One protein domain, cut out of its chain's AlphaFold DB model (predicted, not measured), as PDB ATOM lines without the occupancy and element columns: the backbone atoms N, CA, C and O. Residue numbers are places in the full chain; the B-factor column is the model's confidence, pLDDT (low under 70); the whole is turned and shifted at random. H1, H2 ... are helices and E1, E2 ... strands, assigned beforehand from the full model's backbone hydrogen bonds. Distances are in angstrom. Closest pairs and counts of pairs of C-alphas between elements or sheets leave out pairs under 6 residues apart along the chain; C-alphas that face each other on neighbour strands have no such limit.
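AT A GLANCE: This is residues 64 to 200 of the 294 residues of a protein of Geobacter sp (UniProt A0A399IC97). With little regular structure, this is a flattish body of long loops round one short helix, H3, in its middle. H2 and E1 lie toward one end, and the loop of residues 133 to 148 makes the other. The 137 printed residues hold H1, H2, H3 and E1 in that order, mostly helix but just 22 residues in named elements; the whole is compact, radius of gyration of the C-alphas 16.3 A, spanning 50 by 34 by 20 A.

HOW THE PARTS SIT: H1, residues 85 to 88, is close to but not clearly touching H3, residues 115 to 123: the closest C-alphas, Thr 88 and Leu 117, are 7.5 A apart. H2, residues 102 to 107, is apart from both. E1, residues 186 to 188, pairs with no named strand, but residues 179 to 180 pair antiparallel with it. Every O i to N i+4 pair is within hydrogen-bond range in H2, 4 of 5 in H3; H1 is too short for one.

IN THESE COORDINATES: Find C-alpha 85 at (71.420, 159.247, 134.081), where H1 begins. H2 is 8.4 A long; H3 runs 12.7 A from C-alpha 115 at (68.990, 151.662, 144.227). E1 ends at (49.323, 150.004, 128.546).

THE WHOLE: The printed part has no cut. The links H1 to H2 and H3 to E1 are long. Look for low confidence at residues 155 to 174, among others.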
ATOM      1  N   ILE A  64      75.246 137.884 139.902       88.44
ATOM      2  CA  ILE A  64      75.782 138.625 138.741       88.44
ATOM      3  C   ILE A  64      74.719 139.363 137.937       88.44
ATOM      4  O   ILE A  64      75.063 140.263 137.192       88.44
ATOM      5  N   PHE A  65      73.442 139.028 138.106       87.81
ATOM      6  CA  PHE A  65      72.333 139.745 137.472       87.81
ATOM      7  C   PHE A  65      72.038 141.097 138.126       87.81
ATOM      8  O   PHE A  65      71.332 141.919 137.551       87.81
ATOM      9  N   CYS A  66      72.594 141.340 139.314       88.81
ATOM     10  CA  CYS A  66      72.474 142.609 140.023       88.81
ATOM     11  C   CYS A  66      73.842 143.256 140.232       88.81
ATOM     12  O   CYS A  66      74.004 144.439 139.958       88.81
ATOM     13  N   HIS A  67      74.829 142.492 140.700       89.06
ATOM     14  CA  HIS A  67      76.111 142.990 141.186       89.06
ATOM     15  C   HIS A  67      77.286 142.580 140.311       89.06
ATOM     16  O   HIS A  67      77.371 141.430 139.889       89.06
ATOM     17  N   THR A  68      78.224 143.504 140.094       86.50
ATOM     18  CA  THR A  68      79.487 143.207 139.403       86.50
ATOM     19  C   THR A  68      80.490 142.612 140.403       86.50
ATOM     20  O   THR A  68      80.882 143.325 141.327       86.50
ATOM     21  N   PRO A  69      80.952 141.351 140.250       78.44
ATOM     22  CA  PRO A  69      81.881 140.741 141.208       78.44
ATOM     23  C   PRO A  69      83.320 141.266 141.099       78.44
ATOM     24  O   PRO A  69      83.970 141.468 142.120       78.44
ATOM     25  N   HIS A  70      83.819 141.481 139.874       76.19
ATOM     26  CA  HIS A  70      85.185 141.937 139.575       76.19
ATOM     27  C   HIS A  70      85.185 142.943 138.419       76.19
ATOM     28  O   HIS A  70      84.255 142.953 137.618       76.19
ATOM     29  N   ASN A  71      86.253 143.743 138.311       71.69
ATOM     30  CA  ASN A  71      86.452 144.750 137.255       71.69
ATOM     31  C   ASN A  71      85.321 145.785 137.156       71.69
ATOM     32  O   ASN A  71      85.062 146.345 136.096       71.69
ATOM     33  N   ALA A  72      84.661 146.061 138.278       71.56
ATOM     34  CA  ALA A  72      83.693 147.135 138.350       71.56
ATOM     35  C   ALA A  72      84.396 148.496 138.243       71.56
ATOM     36  O   ALA A  72      85.444 148.717 138.859       71.56
ATOM     37  N   ALA A  73      83.777 149.434 137.525       67.12
ATOM     38  CA  ALA A  73      84.089 150.845 137.701       67.12
ATOM     39  C   ALA A  73      83.836 151.241 139.174       67.12
ATOM     40  O   ALA A  73      82.952 150.659 139.812       67.12
ATOM     41  N   PRO A  74      84.579 152.207 139.746       62.72
ATOM     42  CA  PRO A  74      84.428 152.621 141.141       62.72
ATOM     43  C   PRO A  74      83.128 153.420 141.351       62.72
ATOM     44  O   PRO A  74      83.147 154.631 141.551       62.72
ATOM     45  N   ALA A  75      81.988 152.735 141.298       62.88
ATOM     46  CA  ALA A  75      80.659 153.259 141.576       62.88
ATOM     47  C   ALA A  75      80.037 152.433 142.707       62.88
ATOM     48  O   ALA A  75      79.994 151.209 142.637       62.88
ATOM     49  N   ILE A  76      79.583 153.079 143.778       62.09
ATOM     50  CA  ILE A  76      78.938 152.386 144.895       62.09
ATOM     51  C   ILE A  76      77.442 152.687 144.833       62.09
ATOM     52  O   ILE A  76      77.080 153.864 144.908       62.09
ATOM     53  N   PRO A  77      76.573 151.664 144.768       67.38
ATOM     54  CA  PRO A  77      76.857 150.216 144.677       67.38
ATOM     55  C   PRO A  77      77.290 149.728 143.273       67.38
ATOM     56  O   PRO A  77      76.931 150.315 142.257       67.38
ATOM     57  N   LEU A  78      78.042 148.618 143.230       81.56
ATOM     58  CA  LEU A  78      78.596 148.035 141.996       81.56
ATOM     59  C   LEU A  78      77.527 147.225 141.248       81.56
ATOM     60  O   LEU A  78      77.388 146.017 141.471       81.56
ATOM     61  N   TRP A  79      76.763 147.875 140.376       86.19
ATOM     62  CA  TRP A  79      75.747 147.216 139.557       86.19
ATOM     63  C   TRP A  79      76.342 146.544 138.319       86.19
ATOM     64  O   TRP A  79      77.255 147.080 137.698       86.19
ATOM     65  N   ASN A  80      75.831 145.366 137.952       86.38
ATOM     66  CA  ASN A  80      76.219 144.662 136.721       86.38
ATOM     67  C   ASN A  80      75.292 144.963 135.546       86.38
ATOM     68  O   ASN A  80      74.971 144.092 134.739       86.38
ATOM     69  N   LYS A  81      74.807 146.198 135.502       82.50
ATOM     70  CA  LYS A  81      73.834 146.684 134.536       82.50
ATOM     71  C   LYS A  81      74.356 147.995 133.974       82.50
ATOM     72  O   LYS A  81      74.955 148.783 134.708       82.50
ATOM     73  N   THR A  82      74.084 148.234 132.702       77.12
ATOM     74  CA  THR A  82      74.395 149.496 132.034       77.12
ATOM     75  C   THR A  82      73.368 150.532 132.482       77.12
ATOM     76  O   THR A  82      72.292 150.643 131.903       77.12
ATOM     77  N   ILE A  83      73.665 151.215 133.591       78.12
ATOM     78  CA  ILE A  83      72.800 152.225 134.206       78.12
ATOM     79  C   ILE A  83      73.491 153.579 134.131       78.12
ATOM     80  O   ILE A  83      74.576 153.764 134.681       78.12
ATOM     81  N   ASP A  84      72.822 154.551 133.517       77.69
ATOM     82  CA  ASP A  84      73.264 155.939 133.502       77.69
ATOM     83  C   ASP A  84      72.099 156.913 133.757       77.69
ATOM     84  O   ASP A  84      70.933 156.536 133.887       77.69
ATOM     85  N   ASN A  85      72.421 158.204 133.849       81.06
ATOM     86  CA  ASN A  85      71.420 159.247 134.081       81.06
ATOM     87  C   ASN A  85      70.551 159.547 132.842       81.06
ATOM     88  O   ASN A  85      69.569 160.270 132.955       81.06
ATOM     89  N   SER A  86      70.862 159.018 131.656       79.69
ATOM     90  CA  SER A  86      69.960 159.134 130.501       79.69
ATOM     91  C   SER A  86      68.723 158.245 130.672       79.69
ATOM     92  O   SER A  86      67.630 158.609 130.236       79.69
ATOM     93  N   MET A  87      68.853 157.127 131.399       79.38
ATOM     94  CA  MET A  87      67.726 156.246 131.726       79.38
ATOM     95  C   MET A  87      66.703 156.916 132.650       79.38
ATOM     96  O   MET A  87      65.508 156.648 132.545       79.38
ATOM     97  N   THR A  88      67.135 157.821 133.535       83.19
ATOM     98  CA  THR A  88      66.239 158.460 134.516       83.19
ATOM     99  C   THR A  88      65.206 159.367 133.857       83.19
ATOM    100  O   THR A  88      64.105 159.511 134.378       83.19
ATOM    101  N   ALA A  89      65.538 159.957 132.704       81.44
ATOM    102  CA  ALA A  89      64.658 160.861 131.963       81.44
ATOM    103  C   ALA A  89      63.447 160.155 131.329       81.44
ATOM    104  O   ALA A  89      62.541 160.818 130.830       81.44
ATOM    105  N   GLN A  90      63.427 158.821 131.332       82.12
ATOM    106  CA  GLN A  90      62.341 158.046 130.743       82.12
ATOM    107  C   GLN A  90      61.145 157.888 131.687       82.12
ATOM    108  O   GLN A  90      60.051 157.607 131.210       82.12
ATOM    109  N   TYR A  91      61.335 158.085 132.996       87.12
ATOM    110  CA  TYR A  91      60.307 157.859 134.008       87.12
ATOM    111  C   TYR A  91      59.478 159.114 134.277       87.12
ATOM    112  O   TYR A  91      60.012 160.183 134.577       87.12
ATOM    113  N   GLN A  92      58.155 158.964 134.234       90.12
ATOM    114  CA  GLN A  92      57.230 159.971 134.740       90.12
ATOM    115  C   GLN A  92      57.075 159.754 136.241       90.12
ATOM    116  O   GLN A  92      56.537 158.742 136.680       90.12
ATOM    117  N   LEU A  93      57.586 160.697 137.028       92.81
ATOM    118  CA  LEU A  93      57.465 160.675 138.483       92.81
ATOM    119  C   LEU A  93      56.194 161.403 138.935       92.81
ATOM    120  O   LEU A  93      55.321 161.759 138.154       92.81
ATOM    121  N   TYR A  94      56.104 161.671 140.226       94.12
ATOM    122  CA  TYR A  94      54.867 162.001 140.928       94.12
ATOM    123  C   TYR A  94      54.376 163.447 140.776       94.12
ATOM    124  O   TYR A  94      53.593 163.919 141.601       94.12
ATOM    125  N   THR A  95      54.823 164.183 139.757       90.69
ATOM    126  CA  THR A  95      54.506 165.614 139.598       90.69
ATOM    127  C   THR A  95      53.002 165.877 139.467       90.69
ATOM    128  O   THR A  95      52.518 166.905 139.942       90.69
ATOM    129  N   SER A  96      52.245 164.930 138.906       89.62
ATOM    130  CA  SER A  96      50.785 164.982 138.747       89.62
ATOM    131  C   SER A  96      49.990 164.499 139.969       89.62
ATOM    132  O   SER A  96      48.763 164.615 139.981       89.62
ATOM    133  N   SER A  97      50.650 163.970 141.005       90.88
ATOM    134  CA  SER A  97      49.965 163.396 142.166       90.88
ATOM    135  C   SER A  97      49.103 164.435 142.890       90.88
ATOM    136  O   SER A  97      49.524 165.571 143.112       90.88
ATOM    137  N   GLN A  98      47.900 164.044 143.315       90.38
ATOM    138  CA  GLN A  98      46.999 164.894 144.108       90.38
ATOM    139  C   GLN A  98      47.166 164.699 145.622       90.38
ATOM    140  O   GLN A  98      46.691 165.519 146.402       90.38
ATOM    141  N   THR A  99      47.841 163.628 146.045       90.44
ATOM    142  CA  THR A  99      47.932 163.212 147.455       90.44
ATOM    143  C   THR A  99      49.281 163.527 148.095       90.44
ATOM    144  O   THR A  99      49.372 163.594 149.320       90.44
ATOM    145  N   LEU A 100      50.324 163.744 147.291       93.75
ATOM    146  CA  LEU A 100      51.660 164.085 147.780       93.75
ATOM    147  C   LEU A 100      51.816 165.586 148.044       93.75
ATOM    148  O   LEU A 100      51.184 166.419 147.388       93.75
ATOM    149  N   THR A 101      52.707 165.941 148.972       94.12
ATOM    150  CA  THR A 101      53.093 167.340 149.186       94.12
ATOM    151  C   THR A 101      53.962 167.846 148.036       94.12
ATOM    152  O   THR A 101      54.595 167.065 147.322       94.12
ATOM    153  N   ASN A 102      54.029 169.168 147.853       94.38
ATOM    154  CA  ASN A 102      54.891 169.752 146.824       94.38
ATOM    155  C   ASN A 102      56.365 169.393 147.042       94.38
ATOM    156  O   ASN A 102      57.070 169.185 146.058       94.38
ATOM    157  N   THR A 103      56.809 169.259 148.293       95.06
ATOM    158  CA  THR A 103      58.173 168.829 148.613       95.06
ATOM    159  C   THR A 103      58.474 167.474 147.995       95.06
ATOM    160  O   THR A 103      59.433 167.374 147.237       95.06
ATOM    161  N   VAL A 104      57.616 166.470 148.222       95.44
ATOM    162  CA  VAL A 104      57.797 165.123 147.654       95.44
ATOM    163  C   VAL A 104      57.752 165.150 146.124       95.44
ATOM    164  O   VAL A 104      58.598 164.548 145.467       95.44
ATOM    165  N   LYS A 105      56.807 165.885 145.524       94.38
ATOM    166  CA  LYS A 105      56.678 165.958 144.056       94.38
ATOM    167  C   LYS A 105      57.932 166.499 143.370       94.38
ATOM    168  O   LYS A 105      58.293 166.009 142.307       94.38
ATOM    169  N   HIS A 106      58.571 167.508 143.961       90.56
ATOM    170  CA  HIS A 106      59.692 168.221 143.339       90.56
ATOM    171  C   HIS A 106      61.065 167.716 143.789       90.56
ATOM    172  O   HIS A 106      62.052 167.985 143.109       90.56
ATOM    173  N   ASN A 107      61.155 166.992 144.911       91.00
ATOM    174  CA  ASN A 107      62.405 166.375 145.363       91.00
ATOM    175  C   ASN A 107      62.541 164.898 144.950       91.00
ATOM    176  O   ASN A 107      63.541 164.266 145.300       91.00
ATOM    177  N   SER A 108      61.551 164.358 144.235       94.50
ATOM    178  CA  SER A 108      61.617 163.022 143.652       94.50
ATOM    179  C   SER A 108      62.476 163.031 142.389       94.50
ATOM    180  O   SER A 108      62.223 163.790 141.456       94.50
ATOM    181  N   SER A 109      63.485 162.170 142.342       92.81
ATOM    182  CA  SER A 109      64.363 161.978 141.191       92.81
ATOM    183  C   SER A 109      64.911 160.556 141.170       92.81
ATOM    184  O   SER A 109      65.053 159.925 142.212       92.81
ATOM    185  N   LEU A 110      65.270 160.039 139.999       91.25
ATOM    186  CA  LEU A 110      66.075 158.820 139.893       91.25
ATOM    187  C   LEU A 110      67.530 159.205 139.614       91.25
ATOM    188  O   LEU A 110      67.812 160.298 139.126       91.25
ATOM    189  N   SER A 111      68.462 158.318 139.945       87.62
ATOM    190  CA  SER A 111      69.893 158.533 139.737       87.62
ATOM    191  C   SER A 111      70.569 157.219 139.379       87.62
ATOM    192  O   SER A 111      70.168 156.172 139.890       87.62
ATOM    193  N   ALA A 112      71.629 157.283 138.569       81.25
ATOM    194  CA  ALA A 112      72.459 156.127 138.231       81.25
ATOM    195  C   ALA A 112      73.048 155.406 139.459       81.25
ATOM    196  O   ALA A 112      73.250 154.196 139.434       81.25
ATOM    197  N   THR A 113      73.281 156.131 140.556       80.00
ATOM    198  CA  THR A 113      73.760 155.557 141.825       80.00
ATOM    199  C   THR A 113      72.620 155.190 142.784       80.00
ATOM    200  O   THR A 113      72.867 154.683 143.877       80.00
ATOM    201  N   GLY A 114      71.367 155.468 142.410       86.12
ATOM    202  CA  GLY A 114      70.176 155.155 143.193       86.12
ATOM    203  C   GLY A 114      69.803 153.677 143.092       86.12
ATOM    204  O   GLY A 114      69.925 153.054 142.038       86.12
ATOM    205  N   VAL A 115      69.317 153.097 144.191       90.06
ATOM    206  CA  VAL A 115      68.990 151.662 144.227       90.06
ATOM    207  C   VAL A 115      67.734 151.346 143.417       90.06
ATOM    208  O   VAL A 115      67.668 150.291 142.792       90.06
ATOM    209  N   SER A 116      66.748 152.247 143.391       91.75
ATOM    210  CA  SER A 116      65.496 151.978 142.676       91.75
ATOM    211  C   SER A 116      65.688 151.841 141.172       91.75
ATOM    212  O   SER A 116      65.020 151.016 140.559       91.75
ATOM    213  N   LEU A 117      66.623 152.594 140.581       88.50
ATOM    214  CA  LEU A 117      66.867 152.527 139.142       88.50
ATOM    215  C   LEU A 117      67.362 151.140 138.717       88.50
ATOM    216  O   LEU A 117      66.922 150.643 137.688       88.50
ATOM    217  N   LEU A 118      68.172 150.464 139.544       87.75
ATOM    218  CA  LEU A 118      68.519 149.059 139.312       87.75
ATOM    219  C   LEU A 118      67.278 148.169 139.289       87.75
ATOM    220  O   LEU A 118      67.133 147.359 138.380       87.75
ATOM    221  N   CYS A 119      66.403 148.283 140.291       88.94
ATOM    222  CA  CYS A 119      65.187 147.473 140.347       88.94
ATOM    223  C   CYS A 119      64.362 147.678 139.071       88.94
ATOM    224  O   CYS A 119      63.914 146.717 138.449       88.94
ATOM    225  N   LEU A 120      64.235 148.932 138.648       86.56
ATOM    226  CA  LEU A 120      63.511 149.302 137.448       86.56
ATOM    227  C   LEU A 120      64.148 148.727 136.174       86.56
ATOM    228  O   LEU A 120      63.393 148.319 135.307       86.56
ATOM    229  N   THR A 121      65.470 148.495 136.107       81.06
ATOM    230  CA  THR A 121      66.085 147.794 134.950       81.06
ATOM    231  C   THR A 121      65.567 146.372 134.694       81.06
ATOM    232  O   THR A 121      65.877 145.784 133.657       81.06
ATOM    233  N   CYS A 122      64.808 145.809 135.635       81.88
ATOM    234  CA  CYS A 122      64.131 144.528 135.474       81.88
ATOM    235  C   CYS A 122      62.600 144.615 135.581       81.88
ATOM    236  O   CYS A 122      61.900 143.717 135.114       81.88
ATOM    237  N   HIS A 123      62.082 145.650 136.245       81.94
ATOM    238  CA  HIS A 123      60.675 145.768 136.636       81.94
ATOM    239  C   HIS A 123      59.877 146.795 135.821       81.94
ATOM    240  O   HIS A 123      58.655 146.808 135.936       81.94
ATOM    241  N   ASP A 124      60.543 147.615 135.005       75.94
ATOM    242  CA  ASP A 124      59.950 148.685 134.186       75.94
ATOM    243  C   ASP A 124      59.264 148.203 132.900       75.94
ATOM    244  O   ASP A 124      58.773 149.006 132.105       75.94
ATOM    245  N   GLY A 125      59.270 146.897 132.643       70.12
ATOM    246  CA  GLY A 125      58.657 146.345 131.444       70.12
ATOM    247  C   GLY A 125      59.368 146.706 130.139       70.12
ATOM    248  O   GLY A 125      58.772 146.578 129.070       70.12
ATOM    249  N   LYS A 126      60.616 147.182 130.187       69.56
ATOM    250  CA  LYS A 126      61.284 147.761 129.017       69.56
ATOM    251  C   LYS A 126      62.775 147.468 128.960       69.56
ATOM    252  O   LYS A 126      63.297 147.151 127.891       69.56
ATOM    253  N   THR A 127      63.461 147.589 130.088       72.31
ATOM    254  CA  THR A 127      64.892 147.338 130.177       72.31
ATOM    255  C   THR A 127      65.159 145.836 130.231       72.31
ATOM    256  O   THR A 127      64.415 145.047 130.816       72.31
ATOM    257  N   ALA A 128      66.250 145.421 129.591       72.50
ATOM    258  CA  ALA A 128      66.592 144.018 129.472       72.50
ATOM    259  C   ALA A 128      67.021 143.390 130.803       72.50
ATOM    260  O   ALA A 128      68.115 143.646 131.321       72.50
ATOM    261  N   ILE A 129      66.194 142.469 131.314       79.12
ATOM    262  CA  ILE A 129      66.502 141.673 132.515       79.12
ATOM    263  C   ILE A 129      67.785 140.843 132.347       79.12
ATOM    264  O   ILE A 129      68.490 140.591 133.323       79.12
ATOM    265  N   ASN A 130      68.123 140.473 131.111       79.00
ATOM    266  CA  ASN A 130      69.159 139.504 130.768       79.00
ATOM    267  C   ASN A 130      70.493 140.096 130.285       79.00
ATOM    268  O   ASN A 130      71.405 139.334 129.970       79.00
ATOM    269  N   VAL A 131      70.611 141.422 130.225       81.62
ATOM    270  CA  VAL A 131      71.869 142.092 129.865       81.62
ATOM    271  C   VAL A 131      72.741 142.257 131.104       81.62
ATOM    272  O   VAL A 131      72.261 142.760 132.128       81.62
ATOM    273  N   LEU A 132      74.003 141.832 130.996       85.25
ATOM    274  CA  LEU A 132      75.045 141.966 132.014       85.25
ATOM    275  C   LEU A 132      76.200 142.808 131.474       85.25
ATOM    276  O   LEU A 132      76.767 142.469 130.441       85.25
ATOM    277  N   HIS A 133      76.603 143.844 132.204       82.56
ATOM    278  CA  HIS A 133      77.694 144.720 131.764       82.56
ATOM    279  C   HIS A 133      79.074 144.030 131.832       82.56
ATOM    280  O   HIS A 133      79.906 144.098 130.932       82.56
ATOM    281  N   ASN A 134      79.307 143.291 132.914       79.81
ATOM    282  CA  ASN A 134      80.502 142.502 133.169       79.81
ATOM    283  C   ASN A 134      80.132 141.023 133.272       79.81
ATOM    284  O   ASN A 134      79.589 140.554 134.278       79.81
ATOM    285  N   ALA A 135      80.481 140.265 132.240       76.19
ATOM    286  CA  ALA A 135      80.377 138.813 132.222       76.19
ATOM    287  C   ALA A 135      81.709 138.176 131.810       76.19
ATOM    288  O   ALA A 135      82.670 138.861 131.451       76.19
ATOM    289  N   LYS A 136      81.773 136.841 131.892       74.19
ATOM    290  CA  LYS A 136      82.902 136.073 131.353       74.19
ATOM    291  C   LYS A 136      82.995 136.309 129.847       74.19
ATOM    292  O   LYS A 136      81.969 136.408 129.185       74.19
ATOM    293  N   ASP A 137      84.209 136.299 129.304       68.12
ATOM    294  CA  ASP A 137      84.431 136.536 127.871       68.12
ATOM    295  C   ASP A 137      83.697 135.527 126.975       68.12
ATOM    296  O   ASP A 137      83.272 135.879 125.882       68.12
ATOM    297  N   SER A 138      83.469 134.300 127.461       68.12
ATOM    298  CA  SER A 138      82.674 133.279 126.764       68.12
ATOM    299  C   SER A 138      81.192 133.627 126.604       68.12
ATOM    300  O   SER A 138      80.503 132.956 125.846       68.12
ATOM    301  N   GLU A 139      80.701 134.629 127.337       73.00
ATOM    302  CA  GLU A 139      79.302 135.073 127.339       73.00
ATOM    303  C   GLU A 139      79.122 136.458 126.699       73.00
ATOM    304  O   GLU A 139      77.990 136.913 126.556       73.00
ATOM    305  N   ARG A 140      80.216 137.157 126.357       73.81
ATOM    306  CA  ARG A 140      80.148 138.509 125.787       73.81
ATOM    307  C   ARG A 140      79.551 138.472 124.387       73.81
ATOM    308  O   ARG A 140      79.905 137.616 123.575       73.81
ATOM    309  N   ASP A 141      78.688 139.438 124.097       69.69
ATOM    310  CA  ASP A 141      78.169 139.633 122.753       69.69
ATOM    311  C   ASP A 141      79.223 140.355 121.903       69.69
ATOM    312  O   ASP A 141      79.595 141.495 122.169       69.69
ATOM    313  N   ALA A 142      79.710 139.687 120.855       62.84
ATOM    314  CA  ALA A 142      80.684 140.260 119.928       62.84
ATOM    315  C   ALA A 142      80.116 141.415 119.079       62.84
ATOM    316  O   ALA A 142      80.873 142.082 118.374       62.84
ATOM    317  N   THR A 143      78.795 141.622 119.101       64.25
ATOM    318  CA  THR A 143      78.107 142.687 118.363       64.25
ATOM    319  C   THR A 143      77.857 143.944 119.192       64.25
ATOM    320  O   THR A 143      77.575 144.993 118.609       64.25
ATOM    321  N   ASP A 144      78.028 143.884 120.517       65.31
ATOM    322  CA  ASP A 144      77.941 145.060 121.374       65.31
ATOM    323  C   ASP A 144      79.297 145.776 121.487       65.31
ATOM    324  O   ASP A 144      80.323 145.192 121.837       65.31
ATOM    325  N   GLY A 145      79.295 147.084 121.223       60.47
ATOM    326  CA  GLY A 145      80.476 147.941 121.325       60.47
ATOM    327  C   GLY A 145      80.966 148.160 122.761       60.47
ATOM    328  O   GLY A 145      82.123 148.537 122.943       60.47
ATOM    329  N   ASN A 146      80.118 147.906 123.766       67.75
ATOM    330  CA  ASN A 146      80.485 147.977 125.185       67.75
ATOM    331  C   ASN A 146      80.935 146.619 125.756       67.75
ATOM    332  O   ASN A 146      81.474 146.562 126.864       67.75
ATOM    333  N   GLY A 147      80.788 145.540 124.979       71.06
ATOM    334  CA  GLY A 147      81.139 144.182 125.376       71.06
ATOM    335  C   GLY A 147      80.193 143.574 126.413       71.06
ATOM    336  O   GLY A 147      80.617 142.657 127.122       71.06
ATOM    337  N   ASP A 148      78.961 144.068 126.532       81.00
ATOM    338  CA  ASP A 148      77.938 143.504 127.405       81.00
ATOM    339  C   ASP A 148      77.611 142.058 126.975       81.00
ATOM    340  O   ASP A 148      77.791 141.640 125.828       81.00
ATOM    341  N   ALA A 149      77.140 141.249 127.921       82.12
ATOM    342  CA  ALA A 149      76.658 139.900 127.658       82.12
ATOM    343  C   ALA A 149      75.134 139.867 127.624       82.12
ATOM    344  O   ALA A 149      74.469 140.345 128.547       82.12
ATOM    345  N   ILE A 150      74.589 139.226 126.593       80.75
ATOM    346  CA  ILE A 150      73.166 138.926 126.475       80.75
ATOM    347  C   ILE A 150      72.952 137.468 126.884       80.75
ATOM    348  O   ILE A 150      73.284 136.545 126.144       80.75
ATOM    349  N   ILE A 151      72.383 137.252 128.069       82.00
ATOM    350  CA  ILE A 151      72.144 135.902 128.587       82.00
ATOM    351  C   ILE A 151      70.808 135.370 128.057       82.00
ATOM    352  O   ILE A 151      69.774 136.016 128.194       82.00
ATOM    353  N   ASP A 152      70.780 134.167 127.489       81.75
ATOM    354  CA  ASP A 152      69.510 133.490 127.203       81.75
ATOM    355  C   ASP A 152      68.870 133.016 128.518       81.75
ATOM    356  O   ASP A 152      69.416 132.134 129.189       81.75
ATOM    357  N   LEU A 153      67.730 133.614 128.890       79.19
ATOM    358  CA  LEU A 153      66.978 133.286 130.107       79.19
ATOM    359  C   LEU A 153      65.796 132.317 129.880       79.19
ATOM    360  O   LEU A 153      64.980 132.122 130.788       79.19
ATOM    361  N   GLY A 154      65.673 131.729 128.684       71.00
ATOM    362  CA  GLY A 154      64.550 130.862 128.325       71.00
ATOM    363  C   GLY A 154      63.195 131.585 128.281       71.00
ATOM    364  O   GLY A 154      63.107 132.804 128.407       71.00
ATOM    365  N   ASN A 155      62.111 130.829 128.042       62.78
ATOM    366  CA  ASN A 155      60.715 131.309 128.065       62.78
ATOM    367  C   ASN A 155      60.424 132.597 127.260       62.78
ATOM    368  O   ASN A 155      59.551 133.386 127.621       62.78
ATOM    369  N   GLY A 156      61.125 132.804 126.141       53.62
ATOM    370  CA  GLY A 156      60.908 133.965 125.273       53.62
ATOM    371  C   GLY A 156      61.555 135.264 125.765       53.62
ATOM    372  O   GLY A 156      61.314 136.308 125.166       53.62
ATOM    373  N   ALA A 157      62.408 135.220 126.797       54.81
ATOM    374  CA  ALA A 157      63.336 136.304 127.116       54.81
ATOM    375  C   ALA A 157      64.488 136.321 126.093       54.81
ATOM    376  O   ALA A 157      65.628 135.977 126.396       54.81
ATOM    377  N   VAL A 158      64.162 136.665 124.847       43.25
ATOM    378  CA  VAL A 158      65.115 136.804 123.742       43.25
ATOM    379  C   VAL A 158      65.380 138.293 123.557       43.25
ATOM    380  O   VAL A 158      64.497 139.021 123.112       43.25
ATOM    381  N   ALA A 159      66.579 138.760 123.903       45.16
ATOM    382  CA  ALA A 159      67.022 140.071 123.442       45.16
ATOM    383  C   ALA A 159      67.543 139.913 122.011       45.16
ATOM    384  O   ALA A 159      68.310 138.995 121.714       45.16
ATOM    385  N   THR A 160      67.101 140.789 121.112       38.97
ATOM    386  CA  THR A 160      67.744 140.923 119.802       38.97
ATOM    387  C   THR A 160      68.927 141.891 119.926       38.97
ATOM    388  O   THR A 160      68.872 142.784 120.774       38.97
ATOM    389  N   PRO A 161      69.978 141.770 119.093       37.31
ATOM    390  CA  PRO A 161      71.243 142.510 119.251       37.31
ATOM    391  C   PRO A 161      71.138 144.037 119.071       37.31
ATOM    392  O   PRO A 161      72.132 144.752 119.093       37.31
ATOM    393  N   LEU A 162      69.935 144.561 118.834       34.44
ATOM    394  CA  LEU A 162      69.684 145.955 118.497       34.44
ATOM    395  C   LEU A 162      68.427 146.444 119.209       34.44
ATOM    396  O   LEU A 162      67.416 146.716 118.569       34.44
ATOM    397  N   SER A 163      68.460 146.529 120.537       36.34
ATOM    398  CA  SER A 163      67.894 147.665 121.278       36.34
ATOM    399  C   SER A 163      67.750 147.374 122.769       36.34
ATOM    400  O   SER A 163      67.112 146.422 123.202       36.34
ATOM    401  N   ILE A 164      68.197 148.348 123.547       41.03
ATOM    402  CA  ILE A 164      67.804 148.655 124.932       41.03
ATOM    403  C   ILE A 164      66.283 148.938 125.084       41.03
ATOM    404  O   ILE A 164      65.859 149.489 126.095       41.03
ATOM    405  N   PHE A 165      65.458 148.624 124.070       39.47
ATOM    406  CA  PHE A 165      64.118 149.191 123.890       39.47
ATOM    407  C   PHE A 165      63.036 148.264 123.312       39.47
ATOM    408  O   PHE A 165      61.919 148.748 123.143       39.47
ATOM    409  N   ALA A 166      63.279 146.986 123.009       37.03
ATOM    410  CA  ALA A 166      62.238 146.170 122.370       37.03
ATOM    411  C   ALA A 166      62.104 144.762 122.959       37.03
ATOM    412  O   ALA A 166      62.707 143.804 122.482       37.03
ATOM    413  N   PHE A 167      61.213 144.633 123.942       50.00
ATOM    414  CA  PHE A 167      60.592 143.362 124.312       50.00
ATOM    415  C   PHE A 167      59.129 143.391 123.881       50.00
ATOM    416  O   PHE A 167      58.230 143.645 124.679       50.00
ATOM    417  N   ALA A 168      58.874 143.125 122.605       37.84
ATOM    418  CA  ALA A 168      57.513 142.868 122.161       37.84
ATOM    419  C   ALA A 168      57.070 141.494 122.703       37.84
ATOM    420  O   ALA A 168      57.566 140.456 122.264       37.84
ATOM    421  N   GLY A 169      56.143 141.477 123.666       44.66
ATOM    422  CA  GLY A 169      55.404 140.269 124.063       44.66
ATOM    423  C   GLY A 169      55.938 139.450 125.248       44.66
ATOM    424  O   GLY A 169      55.371 138.390 125.534       44.66
ATOM    425  N   ALA A 170      56.964 139.905 125.974       47.19
ATOM    426  CA  ALA A 170      57.373 139.254 127.223       47.19
ATOM    427  C   ALA A 170      56.384 139.589 128.358       47.19
ATOM    428  O   ALA A 170      56.066 140.749 128.607       47.19
ATOM    429  N   LYS A 171      55.883 138.570 129.074       51.03
ATOM    430  CA  LYS A 171      55.090 138.776 130.298       51.03
ATOM    431  C   LYS A 171      56.014 139.283 131.400       51.03
ATOM    432  O   LYS A 171      56.715 138.489 132.027       51.03
ATOM    433  N   TYR A 172      56.020 140.587 131.635       55.53
ATOM    434  CA  TYR A 172      56.859 141.165 132.672       55.53
ATOM    435  C   TYR A 172      56.393 140.788 134.084       55.53
ATOM    436  O   TYR A 172      55.194 140.674 134.345       55.53
ATOM    437  N   PRO A 173      57.331 140.552 135.018       55.38
ATOM    438  CA  PRO A 173      57.011 140.005 136.333       55.38
ATOM    439  C   PRO A 173      56.374 141.004 137.323       55.38
ATOM    440  O   PRO A 173      56.107 140.604 138.463       55.38
ATOM    441  N   SER A 174      56.083 142.249 136.922       64.50
ATOM    442  CA  SER A 174      55.463 143.279 137.771       64.50
ATOM    443  C   SER A 174      54.684 144.335 136.983       64.50
ATOM    444  O   SER A 174      55.131 144.760 135.927       64.50
ATOM    445  N   ASP A 175      53.591 144.827 137.569       72.44
ATOM    446  CA  ASP A 175      52.751 145.907 137.028       72.44
ATOM    447  C   ASP A 175      53.212 147.312 137.489       72.44
ATOM    448  O   ASP A 175      52.383 148.206 137.675       72.44
ATOM    449  N   ILE A 176      54.510 147.473 137.783       81.31
ATOM    450  CA  ILE A 176      55.094 148.736 138.268       81.31
ATOM    451  C   ILE A 176      55.186 149.713 137.100       81.31
ATOM    452  O   ILE A 176      55.619 149.333 136.013       81.31
ATOM    453  N   GLY A 177      54.786 150.963 137.325       81.50
ATOM    454  CA  GLY A 177      54.843 152.000 136.306       81.50
ATOM    455  C   GLY A 177      53.865 151.818 135.138       81.50
ATOM    456  O   GLY A 177      54.004 152.498 134.120       81.50
ATOM    457  N   ALA A 178      52.929 150.867 135.241       80.81
ATOM    458  CA  ALA A 178      51.979 150.530 134.189       80.81
ATOM    459  C   ALA A 178      50.763 151.464 134.227       80.81
ATOM    460  O   ALA A 178      50.152 151.659 135.277       80.81
ATOM    461  N   SER A 179      50.334 151.970 133.070       80.69
ATOM    462  CA  SER A 179      49.145 152.829 133.012       80.69
ATOM    463  C   SER A 179      47.858 152.034 133.240       80.69
ATOM    464  O   SER A 179      47.652 150.971 132.641       80.69
ATOM    465  N   ARG A 180      46.961 152.582 134.068       81.25
ATOM    466  CA  ARG A 180      45.676 151.972 134.442       81.25
ATOM    467  C   ARG A 180      44.489 152.832 134.012       81.25
ATOM    468  O   ARG A 180      44.564 154.058 134.028       81.25
ATOM    469  N   ASP A 181      43.381 152.196 133.636       82.62
ATOM    470  CA  ASP A 181      42.105 152.894 133.445       82.62
ATOM    471  C   ASP A 181      41.410 153.206 134.783       82.62
ATOM    472  O   ASP A 181      41.860 152.813 135.860       82.62
ATOM    473  N   GLY A 182      40.260 153.883 134.718       78.88
ATOM    474  CA  GLY A 182      39.449 154.206 135.898       78.88
ATOM    475  C   GLY A 182      38.894 152.993 136.661       78.88
ATOM    476  O   GLY A 182      38.345 153.171 137.745       78.88
ATOM    477  N   SER A 183      39.033 151.773 136.128       81.00
ATOM    478  CA  SER A 183      38.704 150.519 136.820       81.00
ATOM    479  C   SER A 183      39.922 149.862 137.490       81.00
ATOM    480  O   SER A 183      39.778 148.839 138.156       81.00
ATOM    481  N   GLY A 184      41.118 150.444 137.334       75.69
ATOM    482  CA  GLY A 184      42.382 149.912 137.844       75.69
ATOM    483  C   GLY A 184      43.019 148.844 136.947       75.69
ATOM    484  O   GLY A 184      44.051 148.268 137.314       75.69
ATOM    485  N   ARG A 185      42.436 148.568 135.772       80.38
ATOM    486  CA  ARG A 185      42.965 147.606 134.801       80.38
ATOM    487  C   ARG A 185      44.120 148.234 134.027       80.38
ATOM    488  O   ARG A 185      44.016 149.374 133.590       80.38
ATOM    489  N   ILE A 186      45.190 147.468 133.810       76.69
ATOM    490  CA  ILE A 186      46.318 147.889 132.970       76.69
ATOM    491  C   ILE A 186      45.842 148.040 131.526       76.69
ATOM    492  O   ILE A 186      45.306 147.095 130.940       76.69
ATOM    493  N   ILE A 187      46.040 149.233 130.980       77.81
ATOM    494  CA  ILE A 187      45.664 149.606 129.611       77.81
ATOM    495  C   ILE A 187      46.868 149.818 128.699       77.81
ATOM    496  O   ILE A 187      46.700 149.809 127.484       77.81
ATOM    497  N   ASP A 188      48.062 149.944 129.276       69.44
ATOM    498  CA  ASP A 188      49.323 150.004 128.546       69.44
ATOM    499  C   ASP A 188      50.306 148.967 129.113       69.44
ATOM    500  O   ASP A 188      51.149 149.293 129.949       69.44
ATOM    501  N   PRO A 189      50.158 147.679 128.754       59.56
ATOM    502  CA  PRO A 189      51.034 146.624 129.250       59.56
ATOM    503  C   PRO A 189      52.445 146.671 128.641       59.56
ATOM    504  O   PRO A 189      53.269 145.835 129.002       59.56
ATOM    505  N   GLU A 190      52.718 147.589 127.707       56.97
ATOM    506  CA  GLU A 190      53.959 147.609 126.928       56.97
ATOM    507  C   GLU A 190      54.967 148.654 127.438       56.97
ATOM    508  O   GLU A 190      56.107 148.678 126.974       56.97
ATOM    509  N   TYR A 191      54.605 149.463 128.444       66.75
ATOM    510  CA  TYR A 191      55.487 150.504 128.974       66.75
ATOM    511  C   TYR A 191      55.290 150.784 130.482       66.75
ATOM    512  O   TYR A 191      54.268 151.323 130.899       66.75
ATOM    513  N   GLY A 192      56.303 150.462 131.303       73.56
ATOM    514  CA  GLY A 192      56.320 150.605 132.771       73.56
ATOM    515  C   GLY A 192      57.139 151.794 133.301       73.56
ATOM    516  O   GLY A 192      57.860 151.673 134.292       73.56
ATOM    517  N   TYR A 193      57.070 152.951 132.633       80.00
ATOM    518  CA  TYR A 193      57.784 154.172 133.043       80.00
ATOM    519  C   TYR A 193      56.907 155.187 133.795       80.00
ATOM    520  O   TYR A 193      57.408 156.216 134.255       80.00
ATOM    521  N   ASN A 194      55.600 154.946 133.889       86.50
ATOM    522  CA  ASN A 194      54.654 155.863 134.506       86.50
ATOM    523  C   ASN A 194      54.494 155.562 135.999       86.50
ATOM    524  O   ASN A 194      53.559 154.885 136.394       86.50
ATOM    525  N   LEU A 195      55.377 156.116 136.829       89.69
ATOM    526  CA  LEU A 195      55.326 155.949 138.284       89.69
ATOM    527  C   LEU A 195      54.345 156.923 138.961       89.69
ATOM    528  O   LEU A 195      54.371 157.065 140.178       89.69
ATOM    529  N   THR A 196      53.515 157.661 138.215       89.31
ATOM    530  CA  THR A 196      52.720 158.770 138.781       89.31
ATOM    531  C   THR A 196      51.686 158.327 139.823       89.31
ATOM    532  O   THR A 196      51.326 159.132 140.688       89.31
ATOM    533  N   ASP A 197      51.231 157.073 139.768       84.06
ATOM    534  CA  ASP A 197      50.270 156.453 140.689       84.06
ATOM    535  C   ASP A 197      50.900 155.423 141.650       84.06
ATOM    536  O   ASP A 197      50.203 154.870 142.506       84.06
ATOM    537  N   ASP A 198      52.217 155.220 141.579       87.25
ATOM    538  CA  ASP A 198      52.982 154.384 142.504       87.25
ATOM    539  C   ASP A 198      53.337 155.131 143.806       87.25
ATOM    540  O   ASP A 198      53.353 156.365 143.884       87.25
ATOM    541  N   HIS A 199      53.678 154.381 144.863       90.94
ATOM    542  CA  HIS A 199      54.221 154.992 146.079       90.94
ATOM    543  C   HIS A 199      55.541 155.708 145.754       90.94
ATOM    544  O   HIS A 199      56.402 155.114 145.096       90.94
ATOM    545  N   PRO A 200      55.756 156.944 146.247       93.81
ATOM    546  CA  PRO A 200      56.947 157.694 145.904       93.81
ATOM    547  C   PRO A 200      58.233 156.972 146.309       93.81
ATOM    548  O   PRO A 200      58.347 156.443 147.419       93.81
TER     549      PRO A 200